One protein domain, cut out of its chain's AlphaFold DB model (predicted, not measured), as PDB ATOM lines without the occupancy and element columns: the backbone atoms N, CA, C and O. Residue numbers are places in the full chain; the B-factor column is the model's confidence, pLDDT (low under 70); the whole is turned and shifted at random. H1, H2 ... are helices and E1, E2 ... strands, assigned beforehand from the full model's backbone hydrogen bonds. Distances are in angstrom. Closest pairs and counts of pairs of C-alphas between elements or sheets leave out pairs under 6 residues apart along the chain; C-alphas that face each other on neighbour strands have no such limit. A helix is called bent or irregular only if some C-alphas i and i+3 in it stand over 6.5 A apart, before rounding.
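This is residues 9 to 103 of the 134 residues of an uncharacterized protein of Nitrosospira sp. Nsp14 (UniProt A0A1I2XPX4). One sheet of five short strands is curled like part of a barrel and folded back on itself, E3 and E2 facing E1 and E5 with the bent strand E4 as the hinge. H2 packs mainly on the edge strand E3, and the longer H1 packs on H2 at the far side from the sheet, with a loop that sticks out at residues 72 to 78. The printed part has 95 residues with two named helices and five named strands, in the order E1 E2 E3 E4 H1 H2 E5. The sheet runs E3 E2 E4 E1 E5 and is mixed, and the class is mixed, helices and strands. The whole is compact, with a radius of gyration of the C-alphas of 13.3 A and spans of 39 by 31 by 26 A.

E1, residues 9 to 13, begins at C-alpha 9 (-11.823, -3.790, -14.218) and is 13.1 A long. E2 is residues 24 to 27, 10.2 A, and E3 is residues 33 to 37, 11.2 A. E4, residues 47 to 55, measures 19.6 A and bends by 79 degrees at residue 51. H1 is residues 59 to 72, 20.2 A, from C-alpha 59 (-19.558, -7.094, -17.549). H2 is residues 80 to 89, 14.4 A. E5, residues 94 to 98, is 13.2 A long and ends at C-alpha 98 (-3.434, -0.891, -9.741).

The sheet is strongly twisted. E1 and E5 are parallel at 38 degrees, with N 10 and O 95 2.8 A apart. E4 and E1 are antiparallel, with N 11 and O 52 at 2.9 A. The pairing of E4 is staggered: its residues 47 to 48 pair with E2, antiparallel, with N 25 and O 47 at 2.8 A, and its residues 48 to 54 pair with E1. E2 and E3 form a hairpin, with N 26 and O 35 at 2.9 A. The edge strands E3 and E5 come closest at the C-alphas of Val 33 and Val 94, 5.6 A. H2 is on the sheet; its closest C-alphas to E3 are Asp 86 and Val 36, 5.0 A. H1 and H2 touch, closest at the C-alphas of Ala 66 and Ile 84, 6.2 A, at a steep tilt of 56 degrees, opposite ways. H1 only grazes the sheet, with its residues 59 to 63. E2 and E5 are apart. In H1 and H2 every O i to N i+4 pair is within hydrogen-bond range.

The two C-alphas farthest apart are those of Arg 72 and Asn 102, 39.6 A. The printed part has no cut and no long link. Mean pLDDT of the printed part is 90.5; residues 74 to 79 are under 70.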
ATOM      1  N   THR A   9     -13.002  -4.369 -14.865       97.69
ATOM      2  CA  THR A   9     -11.823  -3.790 -14.218       97.69
ATOM      3  C   THR A   9     -10.568  -4.363 -14.862       97.69
ATOM      4  O   THR A   9     -10.345  -5.571 -14.807       97.69
ATOM      5  N   LEU A  10      -9.746  -3.496 -15.447       96.94
ATOM      6  CA  LEU A  10      -8.443  -3.834 -16.006       96.94
ATOM      7  C   LEU A  10      -7.368  -3.706 -14.924       96.94
ATOM      8  O   LEU A  10      -7.246  -2.661 -14.284       96.94
ATOM      9  N   CYS A  11      -6.581  -4.753 -14.712       97.00
ATOM     10  CA  CYS A  11      -5.442  -4.672 -13.807       97.00
ATOM     11  C   CYS A  11      -4.280  -3.985 -14.521       97.00
ATOM     12  O   CYS A  11      -3.965  -4.326 -15.667       97.00
ATOM     13  N   VAL A  12      -3.659  -3.022 -13.844       97.06
ATOM     14  CA  VAL A  12      -2.610  -2.187 -14.437       97.06
ATOM     15  C   VAL A  12      -1.396  -2.046 -13.529       97.06
ATOM     16  O   VAL A  12      -1.515  -2.124 -12.308       97.06
ATOM     17  N   SER A  13      -0.234  -1.800 -14.124       96.88
ATOM     18  CA  SER A  13       1.047  -1.631 -13.433       96.88
ATOM     19  C   SER A  13       1.797  -0.408 -13.980       96.88
ATOM     20  O   SER A  13       1.749  -0.109 -15.172       96.88
ATOM     21  N   GLN A  14       2.475   0.353 -13.115       96.00
ATOM     22  CA  GLN A  14       3.169   1.598 -13.491       96.00
ATOM     23  C   GLN A  14       4.683   1.410 -13.510       96.00
ATOM     24  O   GLN A  14       5.229   0.864 -12.555       96.00
ATOM     25  N   LYS A  15       5.378   1.812 -14.590       91.81
ATOM     26  CA  LYS A  15       6.857   1.780 -14.714       91.81
ATOM     27  C   LYS A  15       7.420   3.146 -15.041       91.81
ATOM     28  O   LYS A  15       6.721   4.023 -15.527       91.81
ATOM     29  N   SER A  16       8.720   3.272 -14.806       91.19
ATOM     30  CA  SER A  16       9.535   4.381 -15.287       91.19
ATOM     31  C   SER A  16       9.729   4.380 -16.806       91.19
ATOM     32  O   SER A  16       9.855   5.454 -17.385       91.19
ATOM     33  N   VAL A  17       9.776   3.212 -17.456       92.12
ATOM     34  CA  VAL A  17      10.064   3.082 -18.894       92.12
ATOM     35  C   VAL A  17       9.130   2.062 -19.524       92.12
ATOM     36  O   VAL A  17       9.064   0.941 -19.032       92.12
ATOM     37  N   TYR A  18       8.457   2.452 -20.608       94.62
ATOM     38  CA  TYR A  18       7.583   1.605 -21.424       94.62
ATOM     39  C   TYR A  18       8.253   1.250 -22.749       94.62
ATOM     40  O   TYR A  18       8.771   2.136 -23.430       94.62
ATOM     41  N   ASP A  19       8.242  -0.028 -23.108       92.12
ATOM     42  CA  ASP A  19       8.789  -0.549 -24.357       92.12
ATOM     43  C   ASP A  19       7.685  -0.797 -25.398       92.12
ATOM     44  O   ASP A  19       6.528  -0.402 -25.232       92.12
ATOM     45  N   MET A  20       8.053  -1.359 -26.548       91.06
ATOM     46  CA  MET A  20       7.122  -1.568 -27.656       91.06
ATOM     47  C   MET A  20       6.174  -2.752 -27.459       91.06
ATOM     48  O   MET A  20       5.151  -2.810 -28.146       91.06
ATOM     49  N   ASP A  21       6.513  -3.684 -26.572       89.44
ATOM     50  CA  ASP A  21       5.706  -4.871 -26.345       89.44
ATOM     51  C   ASP A  21       4.544  -4.590 -25.388       89.44
ATOM     52  O   ASP A  21       3.451  -5.134 -25.565       89.44
ATOM     53  N   ASP A  22       4.735  -3.613 -24.500       92.38
ATOM     54  CA  ASP A  22       3.728  -3.162 -23.549       92.38
ATOM     55  C   ASP A  22       2.389  -2.807 -24.170       92.38
ATOM     56  O   ASP A  22       2.272  -1.925 -25.038       92.38
ATOM     57  N   MET A  23       1.349  -3.376 -23.569       93.94
ATOM     58  CA  MET A  23      -0.004  -2.894 -23.745       93.94
ATOM     59  C   MET A  23      -0.247  -1.653 -22.884       93.94
ATOM     60  O   MET A  23      -0.593  -1.746 -21.706       93.94
ATOM     61  N   LYS A  24      -0.060  -0.473 -23.474       96.31
ATOM     62  CA  LYS A  24      -0.134   0.809 -22.763       96.31
ATOM     63  C   LYS A  24      -1.582   1.196 -22.512       96.31
ATOM     64  O   LYS A  24      -2.445   1.007 -23.369       96.31
ATOM     65  N   VAL A  25      -1.823   1.787 -21.352       97.44
ATOM     66  CA  VAL A  25      -3.130   2.248 -20.896       97.44
ATOM     67  C   VAL A  25      -3.072   3.756 -20.678       97.44
ATOM     68  O   VAL A  25      -2.188   4.251 -19.978       97.44
ATOM     69  N   GLN A  26      -4.034   4.466 -21.264       97.69
ATOM     70  CA  GLN A  26      -4.327   5.865 -20.967       97.69
ATOM     71  C   GLN A  26      -5.567   5.942 -20.078       97.69
ATOM     72  O   GLN A  26      -6.578   5.293 -20.371       97.69
ATOM     73  N   LEU A  27      -5.528   6.789 -19.056       97.44
ATOM     74  CA  LEU A  27      -6.662   7.107 -18.201       97.44
ATOM     75  C   LEU A  27      -7.318   8.432 -18.610       97.44
ATOM     76  O   LEU A  27      -6.693   9.343 -19.160       97.44
ATOM     77  N   ASP A  28      -8.619   8.550 -18.359       96.12
ATOM     78  CA  ASP A  28      -9.322   9.823 -18.452       96.12
ATOM     79  C   ASP A  28      -9.165  10.653 -17.164       96.12
ATOM     80  O   ASP A  28      -8.577  10.230 -16.167       96.12
ATOM     81  N   LYS A  29      -9.740  11.862 -17.154       95.12
ATOM     82  CA  LYS A  29      -9.687  12.767 -15.992       95.12
ATOM     83  C   LYS A  29     -10.366  12.209 -14.732       95.12
ATOM     84  O   LYS A  29     -10.192  12.775 -13.658       95.12
ATOM     85  N   ARG A  30     -11.188  11.164 -14.864       93.62
ATOM     86  CA  ARG A  30     -11.900  10.490 -13.771       93.62
ATOM     87  C   ARG A  30     -11.170   9.221 -13.319       93.62
ATOM     88  O   ARG A  30     -11.669   8.551 -12.420       93.62
ATOM     89  N   GLY A  31     -10.030   8.887 -13.929       94.50
ATOM     90  CA  GLY A  31      -9.267   7.672 -13.648       94.50
ATOM     91  C   GLY A  31      -9.814   6.411 -14.325       94.50
ATOM     92  O   GLY A  31      -9.389   5.315 -13.975       94.50
ATOM     93  N   TRP A  32     -10.749   6.535 -15.273       96.88
ATOM     94  CA  TRP A  32     -11.260   5.400 -16.046       96.88
ATOM     95  C   TRP A  32     -10.351   5.111 -17.233       96.88
ATOM     96  O   TRP A  32      -9.673   6.011 -17.726       96.88
ATOM     97  N   VAL A  33     -10.359   3.872 -17.727       97.50
ATOM     98  CA  VAL A  33      -9.612   3.550 -18.944       97.50
ATOM     99  C   VAL A  33     -10.204   4.349 -20.098       97.50
ATOM    100  O   VAL A  33     -11.406   4.297 -20.351       97.50
ATOM    101  N   LYS A  34      -9.342   5.085 -20.793       96.94
ATOM    102  CA  LYS A  34      -9.679   5.839 -21.995       96.94
ATOM    103  C   LYS A  34      -9.194   5.130 -23.249       96.94
ATOM    104  O   LYS A  34      -9.956   5.031 -24.204       96.94
ATOM    105  N   ASN A  35      -7.944   4.664 -23.239       95.75
ATOM    106  CA  ASN A  35      -7.360   3.925 -24.352       95.75
ATOM    107  C   ASN A  35      -6.471   2.774 -23.879       95.75
ATOM    108  O   ASN A  35      -5.823   2.880 -22.839       95.75
ATOM    109  N   VAL A  36      -6.414   1.707 -24.678       94.69
ATOM    110  CA  VAL A  36      -5.530   0.549 -24.501       94.69
ATOM    111  C   VAL A  36      -4.896   0.198 -25.847       94.69
ATOM    112  O   VAL A  36      -5.590  -0.222 -26.769       94.69
ATOM    113  N   SER A  37      -3.584   0.394 -25.998       92.75
ATOM    114  CA  SER A  37      -2.887   0.131 -27.267       92.75
ATOM    115  C   SER A  37      -1.370   0.007 -27.096       92.75
ATOM    116  O   SER A  37      -0.775   0.674 -26.253       92.75
ATOM    117  N   LYS A  38      -0.702  -0.768 -27.965       92.06
ATOM    118  CA  LYS A  38       0.773  -0.788 -28.050       92.06
ATOM    119  C   LYS A  38       1.365   0.522 -28.580       92.06
ATOM    120  O   LYS A  38       2.527   0.817 -28.306       92.06
ATOM    121  N   THR A  39       0.582   1.310 -29.322       92.06
ATOM    122  CA  THR A  39       1.046   2.481 -30.089       92.06
ATOM    123  C   THR A  39       0.687   3.826 -29.452       92.06
ATOM    124  O   THR A  39       0.702   4.854 -30.132       92.06
ATOM    125  N   LEU A  40       0.365   3.852 -28.151       93.81
ATOM    126  CA  LEU A  40       0.138   5.118 -27.450       93.81
ATOM    127  C   LEU A  40       1.420   5.977 -27.419       93.81
ATOM    128  O   LEU A  40       2.484   5.461 -27.066       93.81
ATOM    129  N   PRO A  41       1.326   7.282 -27.744       93.69
ATOM    130  CA  PRO A  41       2.401   8.246 -27.523       93.69
ATOM    131  C   PRO A  41       2.852   8.276 -26.059       93.69
ATOM    132  O   PRO A  41       2.020   8.157 -25.162       93.69
ATOM    133  N   VAL A  42       4.151   8.482 -25.819       91.19
ATOM    134  CA  VAL A  42       4.766   8.441 -24.475       91.19
ATOM    135  C   VAL A  42       4.107   9.414 -23.491       91.19
ATOM    136  O   VAL A  42       3.930   9.076 -22.326       91.19
ATOM    137  N   ASP A  43       3.675  10.585 -23.956       93.94
ATOM    138  CA  ASP A  43       2.978  11.608 -23.161       93.94
ATOM    139  C   ASP A  43       1.540  11.223 -22.764       93.94
ATOM    140  O   ASP A  43       0.861  11.985 -22.076       93.94
ATOM    141  N   ARG A  44       1.055  10.057 -23.206       95.62
ATOM    142  CA  ARG A  44      -0.303   9.551 -22.960       95.62
ATOM    143  C   ARG A  44      -0.330   8.210 -22.231       95.62
ATOM    144  O   ARG A  44      -1.401   7.618 -22.128       95.62
ATOM    145  N   ILE A  45       0.821   7.713 -21.782       97.44
ATOM    146  CA  ILE A  45       0.921   6.441 -21.066       97.44
ATOM    147  C   ILE A  45       0.816   6.710 -19.568       97.44
ATOM    148  O   ILE A  45       1.675   7.377 -18.998       97.44
ATOM    149  N   ASP A  46      -0.203   6.142 -18.931       97.62
ATOM    150  CA  ASP A  46      -0.382   6.208 -17.477       97.62
ATOM    151  C   ASP A  46       0.007   4.890 -16.786       97.62
ATOM    152  O   ASP A  46       0.414   4.884 -15.619       97.62
ATOM    153  N   ALA A  47      -0.141   3.761 -17.490       97.38
ATOM    154  CA  ALA A  47       0.164   2.419 -17.001       97.38
ATOM    155  C   ALA A  47       0.332   1.401 -18.149       97.38
ATOM    156  O   ALA A  47       0.076   1.710 -19.311       97.38
ATOM    157  N   GLU A  48       0.724   0.170 -17.819       96.38
ATOM    158  CA  GLU A  48       0.587  -1.007 -18.689       96.38
ATOM    159  C   GLU A  48      -0.559  -1.893 -18.187       96.38
ATOM    160  O   GLU A  48      -0.816  -1.958 -16.982       96.38
ATOM    161  N   SER A  49      -1.245  -2.583 -19.094       95.44
ATOM    162  CA  SER A  49      -2.126  -3.693 -18.736       95.44
ATOM    163  C   SER A  49      -1.289  -4.926 -18.419       95.44
ATOM    164  O   SER A  49      -0.379  -5.244 -19.171       95.44
ATOM    165  N   ILE A  50      -1.645  -5.638 -17.349       94.50
ATOM    166  CA  ILE A  50      -0.940  -6.857 -16.912       94.50
ATOM    167  C   ILE A  50      -1.630  -8.155 -17.371       94.50
ATOM    168  O   ILE A  50      -1.480  -9.206 -16.755       94.50
ATOM    169  N   GLY A  51      -2.538  -8.060 -18.349       91.44
ATOM    170  CA  GLY A  51      -3.301  -9.206 -18.861       91.44
ATOM    171  C   GLY A  51      -4.379  -9.774 -17.923       91.44
ATOM    172  O   GLY A  51      -5.075 -10.717 -18.292       91.44
ATOM    173  N   LEU A  52      -4.578  -9.199 -16.731       93.94
ATOM    174  CA  LEU A  52      -5.614  -9.626 -15.785       93.94
ATOM    175  C   LEU A  52      -6.838  -8.701 -15.843       93.94
ATOM    176  O   LEU A  52      -6.736  -7.488 -15.645       93.94
ATOM    177  N   VAL A  53      -8.019  -9.283 -16.059       94.50
ATOM    178  CA  VAL A  53      -9.295  -8.556 -16.124       94.50
ATOM    179  C   VAL A  53     -10.307  -9.184 -15.178       94.50
ATOM    180  O   VAL A  53     -10.482 -10.400 -15.148       94.50
ATOM    181  N   PHE A  54     -10.988  -8.340 -14.406       96.06
ATOM    182  CA  PHE A  54     -12.039  -8.751 -13.486       96.06
ATOM    183  C   PHE A  54     -13.399  -8.235 -13.955       96.06
ATOM    184  O   PHE A  54     -13.574  -7.040 -14.190       96.06
ATOM    185  N   PHE A  55     -14.371  -9.138 -14.066       96.12
ATOM    186  CA  PHE A  55     -15.720  -8.832 -14.530       96.12
ATOM    187  C   PHE A  55     -16.724  -8.903 -13.375       96.12
ATOM    188  O   PHE A  55     -16.663  -9.810 -12.544       96.12
ATOM    189  N   ARG A  56     -17.675  -7.965 -13.330       95.56
ATOM    190  CA  ARG A  56     -18.789  -7.952 -12.369       95.56
ATOM    191  C   ARG A  56     -20.114  -7.702 -13.082       95.56
ATOM    192  O   ARG A  56     -20.150  -7.030 -14.110       95.56
ATOM    193  N   GLN A  57     -21.211  -8.163 -12.478       94.81
ATOM    194  CA  GLN A  57     -22.576  -7.915 -12.964       94.81
ATOM    195  C   GLN A  57     -22.709  -8.281 -14.454       94.81
ATOM    196  O   GLN A  57     -22.382  -9.400 -14.831       94.81
ATOM    197  N   ASN A  58     -23.129  -7.337 -15.300       95.50
ATOM    198  CA  ASN A  58     -23.319  -7.546 -16.737       95.50
ATOM    199  C   ASN A  58     -22.016  -7.437 -17.553       95.50
ATOM    200  O   ASN A  58     -22.051  -7.590 -18.770       95.50
ATOM    201  N   GLY A  59     -20.871  -7.190 -16.907       96.00
ATOM    202  CA  GLY A  59     -19.558  -7.094 -17.549       96.00
ATOM    203  C   GLY A  59     -19.182  -8.291 -18.430       96.00
ATOM    204  O   GLY A  59     -18.740  -8.055 -19.555       96.00
ATOM    205  N   PRO A  60     -19.385  -9.553 -17.993       96.19
ATOM    206  CA  PRO A  60     -19.132 -10.718 -18.838       96.19
ATOM    207  C   PRO A  60     -19.970 -10.702 -20.120       96.19
ATOM    208  O   PRO A  60     -19.421 -10.883 -21.200       96.19
ATOM    209  N   GLN A  61     -21.276 -10.419 -20.021       96.62
ATOM    210  CA  GLN A  61     -22.160 -10.377 -21.190       96.62
ATOM    211  C   GLN A  61     -21.750  -9.263 -22.159       96.62
ATOM    212  O   GLN A  61     -21.610  -9.513 -23.348       96.62
ATOM    213  N   MET A  62     -21.471  -8.057 -21.651       93.94
ATOM    214  CA  MET A  62     -21.012  -6.929 -22.473       93.94
ATOM    215  C   MET A  62     -19.710  -7.242 -23.218       93.94
ATOM    216  O   MET A  62     -19.538  -6.834 -24.367       93.94
ATOM    217  N   PHE A  63     -18.789  -7.956 -22.566       93.88
ATOM    218  CA  PHE A  63     -17.550  -8.395 -23.192       93.88
ATOM    219  C   PHE A  63     -17.810  -9.441 -24.281       93.88
ATOM    220  O   PHE A  63     -17.315  -9.274 -25.392       93.88
ATOM    221  N   CYS A  64     -18.629 -10.462 -24.006       93.50
ATOM    222  CA  CYS A  64     -19.027 -11.461 -25.002       93.50
ATOM    223  C   CYS A  64     -19.696 -10.815 -26.222       93.50
ATOM    224  O   CYS A  64     -19.278 -11.072 -27.348       93.50
ATOM    225  N   ASP A  65     -20.649  -9.904 -26.012       92.81
ATOM    226  CA  ASP A  65     -21.317  -9.180 -27.098       92.81
ATOM    227  C   ASP A  65     -20.304  -8.386 -27.937       92.81
ATOM    228  O   ASP A  65     -20.395  -8.327 -29.165       92.81
ATOM    229  N   ALA A  66     -19.310  -7.763 -27.298       90.75
ATOM    230  CA  ALA A  66     -18.259  -7.035 -27.999       90.75
ATOM    231  C   ALA A  66     -17.333  -7.967 -28.801       90.75
ATOM    232  O   ALA A  66     -16.988  -7.631 -29.935       90.75
ATOM    233  N   VAL A  67     -16.989  -9.143 -28.262       89.62
ATOM    234  CA  VAL A  67     -16.248 -10.195 -28.981       89.62
ATOM    235  C   VAL A  67     -17.026 -10.651 -30.214       89.62
ATOM    236  O   VAL A  67     -16.482 -10.657 -31.317       89.62
ATOM    237  N   GLU A  68     -18.304 -10.996 -30.060       89.25
ATOM    238  CA  GLU A  68     -19.141 -11.459 -31.170       89.25
ATOM    239  C   GLU A  68     -19.279 -10.398 -32.265       89.25
ATOM    240  O   GLU A  68     -19.165 -10.702 -33.454       89.25
ATOM    241  N   ASN A  69     -19.485  -9.139 -31.874       86.44
ATOM    242  CA  ASN A  69     -19.559  -8.023 -32.812       86.44
ATOM    243  C   ASN A  69     -18.232  -7.795 -33.547       86.44
ATOM    244  O   ASN A  69     -18.238  -7.518 -34.748       86.44
ATOM    245  N   ALA A  70     -17.098  -7.932 -32.856       82.56
ATOM    246  CA  ALA A  70     -15.777  -7.838 -33.466       82.56
ATOM    247  C   ALA A  70     -15.572  -8.956 -34.506       82.56
ATOM    248  O   ALA A  70     -15.205  -8.676 -35.644       82.56
ATOM    249  N   LEU A  71     -15.905 -10.207 -34.168       81.25
ATOM    250  CA  LEU A  71     -15.748 -11.365 -35.059       81.25
ATOM    251  C   LEU A  71     -16.602 -11.298 -36.335       81.25
ATOM    252  O   LEU A  71     -16.228 -11.874 -37.357       81.25
ATOM    253  N   ARG A  72     -17.741 -10.600 -36.303       83.06
ATOM    254  CA  ARG A  72     -18.608 -10.418 -37.482       83.06
ATOM    255  C   ARG A  72     -18.033  -9.431 -38.504       83.06
ATOM    256  O   ARG A  72     -18.373  -9.524 -39.678       83.06
ATOM    257  N   ASN A  73     -17.140  -8.533 -38.087       72.56
ATOM    258  CA  ASN A  73     -16.571  -7.471 -38.921       72.56
ATOM    259  C   ASN A  73     -15.100  -7.776 -39.282       72.56
ATOM    260  O   ASN A  73     -14.193  -7.040 -38.909       72.56
ATOM    261  N   GLN A  74     -14.872  -8.893 -39.987       59.59
ATOM    262  CA  GLN A  74     -13.580  -9.583 -40.212       59.59
ATOM    263  C   GLN A  74     -12.461  -8.811 -40.958       59.59
ATOM    264  O   GLN A  74     -11.526  -9.442 -41.446       59.59
ATOM    265  N   SER A  75     -12.498  -7.485 -41.093       57.81
ATOM    266  CA  SER A  75     -11.533  -6.788 -41.958       57.81
ATOM    267  C   SER A  75     -10.133  -6.616 -41.360       57.81
ATOM    268  O   SER A  75      -9.184  -6.489 -42.127       57.81
ATOM    269  N   GLU A  76      -9.944  -6.641 -40.036       54.88
ATOM    270  CA  GLU A  76      -8.638  -6.306 -39.446       54.88
ATOM    271  C   GLU A  76      -8.383  -7.018 -38.118       54.88
ATOM    272  O   GLU A  76      -8.732  -6.494 -37.064       54.88
ATOM    273  N   PHE A  77      -7.744  -8.193 -38.109       57.62
ATOM    274  CA  PHE A  77      -7.413  -8.809 -36.824       57.62
ATOM    275  C   PHE A  77      -6.063  -9.511 -36.752       57.62
ATOM    276  O   PHE A  77      -5.907 -10.684 -37.077       57.62
ATOM    277  N   ARG A  78      -5.100  -8.786 -36.179       57.69
ATOM    278  CA  ARG A  78      -3.978  -9.365 -35.427       57.69
ATOM    279  C   ARG A  78      -4.055  -9.067 -33.918       57.69
ATOM    280  O   ARG A  78      -3.143  -9.433 -33.188       57.69
ATOM    281  N   SER A  79      -5.115  -8.412 -33.421       59.53
ATOM    282  CA  SER A  79      -5.188  -7.969 -32.012       59.53
ATOM    283  C   SER A  79      -6.621  -7.907 -31.450       59.53
ATOM    284  O   SER A  79      -7.092  -6.847 -31.061       59.53
ATOM    285  N   TRP A  80      -7.335  -9.039 -31.400       70.12
ATOM    286  CA  TRP A  80      -8.743  -9.090 -30.955       70.12
ATOM    287  C   TRP A  80      -8.975  -8.553 -29.537       70.12
ATOM    288  O   TRP A  80      -9.860  -7.734 -29.317       70.12
ATOM    289  N   TYR A  81      -8.187  -9.023 -28.568       75.62
ATOM    290  CA  TYR A  81      -8.506  -8.849 -27.151       75.62
ATOM    291  C   TYR A  81      -8.443  -7.383 -26.695       75.62
ATOM    292  O   TYR A  81      -9.380  -6.874 -26.082       75.62
ATOM    293  N   PHE A  82      -7.367  -6.678 -27.043       79.06
ATOM    294  CA  PHE A  82      -7.163  -5.300 -26.597       79.06
ATOM    295  C   PHE A  82      -8.020  -4.294 -27.358       79.06
ATOM    296  O   PHE A  82      -8.512  -3.358 -26.740       79.06
ATOM    297  N   THR A  83      -8.308  -4.532 -28.642       84.12
ATOM    298  CA  THR A  83      -9.277  -3.721 -29.393       84.12
ATOM    299  C   THR A  83     -10.667  -3.784 -28.762       84.12
ATOM    300  O   THR A  83     -11.375  -2.781 -28.720       84.12
ATOM    301  N   ILE A  84     -11.063  -4.939 -28.219       90.75
ATOM    302  CA  ILE A  84     -12.347  -5.083 -27.520       90.75
ATOM    303  C   ILE A  84     -12.345  -4.296 -26.206       90.75
ATOM    304  O   ILE A  84     -13.298  -3.566 -25.934       90.75
ATOM    305  N   ILE A  85     -11.282  -4.407 -25.402       93.25
ATOM    306  CA  ILE A  85     -11.167  -3.647 -24.149       93.25
ATOM    307  C   ILE A  85     -11.114  -2.136 -24.420       93.25
ATOM    308  O   ILE A  85     -11.810  -1.392 -23.735       93.25
ATOM    309  N   ASP A  86     -10.371  -1.680 -25.432       93.50
ATOM    310  CA  ASP A  86     -10.321  -0.273 -25.858       93.50
ATOM    311  C   ASP A  86     -11.700   0.229 -26.328       93.50
ATOM    312  O   ASP A  86     -12.180   1.270 -25.874       93.50
ATOM    313  N   ALA A  87     -12.421  -0.558 -27.135       91.81
ATOM    314  CA  ALA A  87     -13.771  -0.210 -27.578       91.81
ATOM    315  C   ALA A  87     -14.779  -0.120 -26.414       91.81
ATOM    316  O   ALA A  87     -15.671   0.734 -26.418       91.81
ATOM    317  N   LEU A  88     -14.655  -0.991 -25.410       94.62
ATOM    318  CA  LEU A  88     -15.471  -0.949 -24.192       94.62
ATOM    319  C   LEU A  88     -15.061   0.212 -23.273       94.62
ATOM    320  O   LEU A  88     -15.923   0.838 -22.649       94.62
ATOM    321  N   ALA A  89     -13.773   0.553 -23.226       94.44
ATOM    322  CA  ALA A  89     -13.260   1.719 -22.516       94.44
ATOM    323  C   ALA A  89     -13.842   3.022 -23.086       94.44
ATOM    324  O   ALA A  89     -14.337   3.855 -22.328       94.44
ATOM    325  N   GLY A  90     -13.942   3.142 -24.417       90.12
ATOM    326  CA  GLY A  90     -14.607   4.265 -25.090       90.12
ATOM    327  C   GLY A  90     -16.086   4.460 -24.710       90.12
ATOM    328  O   GLY A  90     -16.623   5.557 -24.867       90.12
ATOM    329  N   LYS A  91     -16.741   3.430 -24.157       92.00
ATOM    330  CA  LYS A  91     -18.117   3.479 -23.626       92.00
ATOM    331  C   LYS A  91     -18.178   3.736 -22.113       92.00
ATOM    332  O   LYS A  91     -19.247   3.593 -21.526       92.00
ATOM    333  N   GLN A  92     -17.054   4.081 -21.477       91.50
ATOM    334  CA  GLN A  92     -16.914   4.237 -20.022       91.50
ATOM    335  C   GLN A  92     -17.345   2.987 -19.235       91.50
ATOM    336  O   GLN A  92     -18.016   3.084 -18.211       91.50
ATOM    337  N   MET A  93     -16.980   1.795 -19.716       94.12
ATOM    338  CA  MET A  93     -17.325   0.521 -19.058       94.12
ATOM    339  C   MET A  93     -16.159  -0.118 -18.297       94.12
ATOM    340  O   MET A  93     -16.365  -1.082 -17.554       94.12
ATOM    341  N   VAL A  94     -14.945   0.405 -18.482       97.06
ATOM    342  CA  VAL A  94     -13.704  -0.195 -17.988       97.06
ATOM    343  C   VAL A  94     -13.042   0.739 -16.976       97.06
ATOM    344  O   VAL A  94     -12.602   1.837 -17.315       97.06
ATOM    345  N   ASN A  95     -12.962   0.288 -15.728       97.31
ATOM    346  CA  ASN A  95     -12.185   0.937 -14.671       97.31
ATOM    347  C   ASN A  95     -10.832   0.220 -14.504       97.31
ATOM    348  O   ASN A  95     -10.603  -0.824 -15.118       97.31
ATOM    349  N   VAL A  96      -9.935   0.753 -13.680       96.88
ATOM    350  CA  VAL A  96      -8.626   0.166 -13.392       96.88
ATOM    351  C   VAL A  96      -8.506  -0.335 -11.961       96.88
ATOM    352  O   VAL A  96      -9.151   0.158 -11.038       96.88
ATOM    353  N   CYS A  97      -7.631  -1.314 -11.765       96.75
ATOM    354  CA  CYS A  97      -7.124  -1.672 -10.450       96.75
ATOM    355  C   CYS A  97      -5.593  -1.740 -10.502       96.75
ATOM    356  O   CYS A  97      -5.051  -2.567 -11.239       96.75
ATOM    357  N   PRO A  98      -4.886  -0.873  -9.758       95.81
ATOM    358  CA  PRO A  98      -3.434  -0.891  -9.741       95.81
ATOM    359  C   PRO A  98      -2.921  -2.144  -9.024       95.81
ATOM    360  O   PRO A  98      -3.394  -2.509  -7.945       95.81
ATOM    361  N   VAL A  99      -1.914  -2.775  -9.614       95.12
ATOM    362  CA  VAL A  99      -1.178  -3.906  -9.057       95.12
ATOM    363  C   VAL A  99       0.284  -3.500  -8.931       95.12
ATOM    364  O   VAL A  99       0.900  -3.012  -9.876       95.12
ATOM    365  N   SER A 100       0.843  -3.676  -7.735       92.19
ATOM    366  CA  SER A 100       2.250  -3.375  -7.474       92.19
ATOM    367  C   SER A 100       3.160  -4.259  -8.331       92.19
ATOM    368  O   SER A 100       2.942  -5.467  -8.417       92.19
ATOM    369  N   ARG A 101       4.217  -3.675  -8.912       88.31
ATOM    370  CA  ARG A 101       5.185  -4.393  -9.765       88.31
ATOM    371  C   ARG A 101       5.802  -5.629  -9.130       88.31
ATOM    372  O   ARG A 101       6.094  -6.585  -9.820       88.31
ATOM    373  N   ASN A 102       5.974  -5.626  -7.817       89.50
ATOM    374  CA  ASN A 102       6.560  -6.743  -7.083       89.50
ATOM    375  C   ASN A 102       5.583  -7.898  -6.802       89.50
ATOM    376  O   ASN A 102       5.863  -8.749  -5.965       89.50
ATOM    377  N   ARG A 103       4.401  -7.898  -7.427       90.31
ATOM    378  CA  ARG A 103       3.367  -8.924  -7.231       90.31
ATOM    379  C   ARG A 103       3.038  -9.713  -8.490       90.31
ATOM    380  O   ARG A 103       2.157 -10.568  -8.425       90.31
TER     381      ARG A 103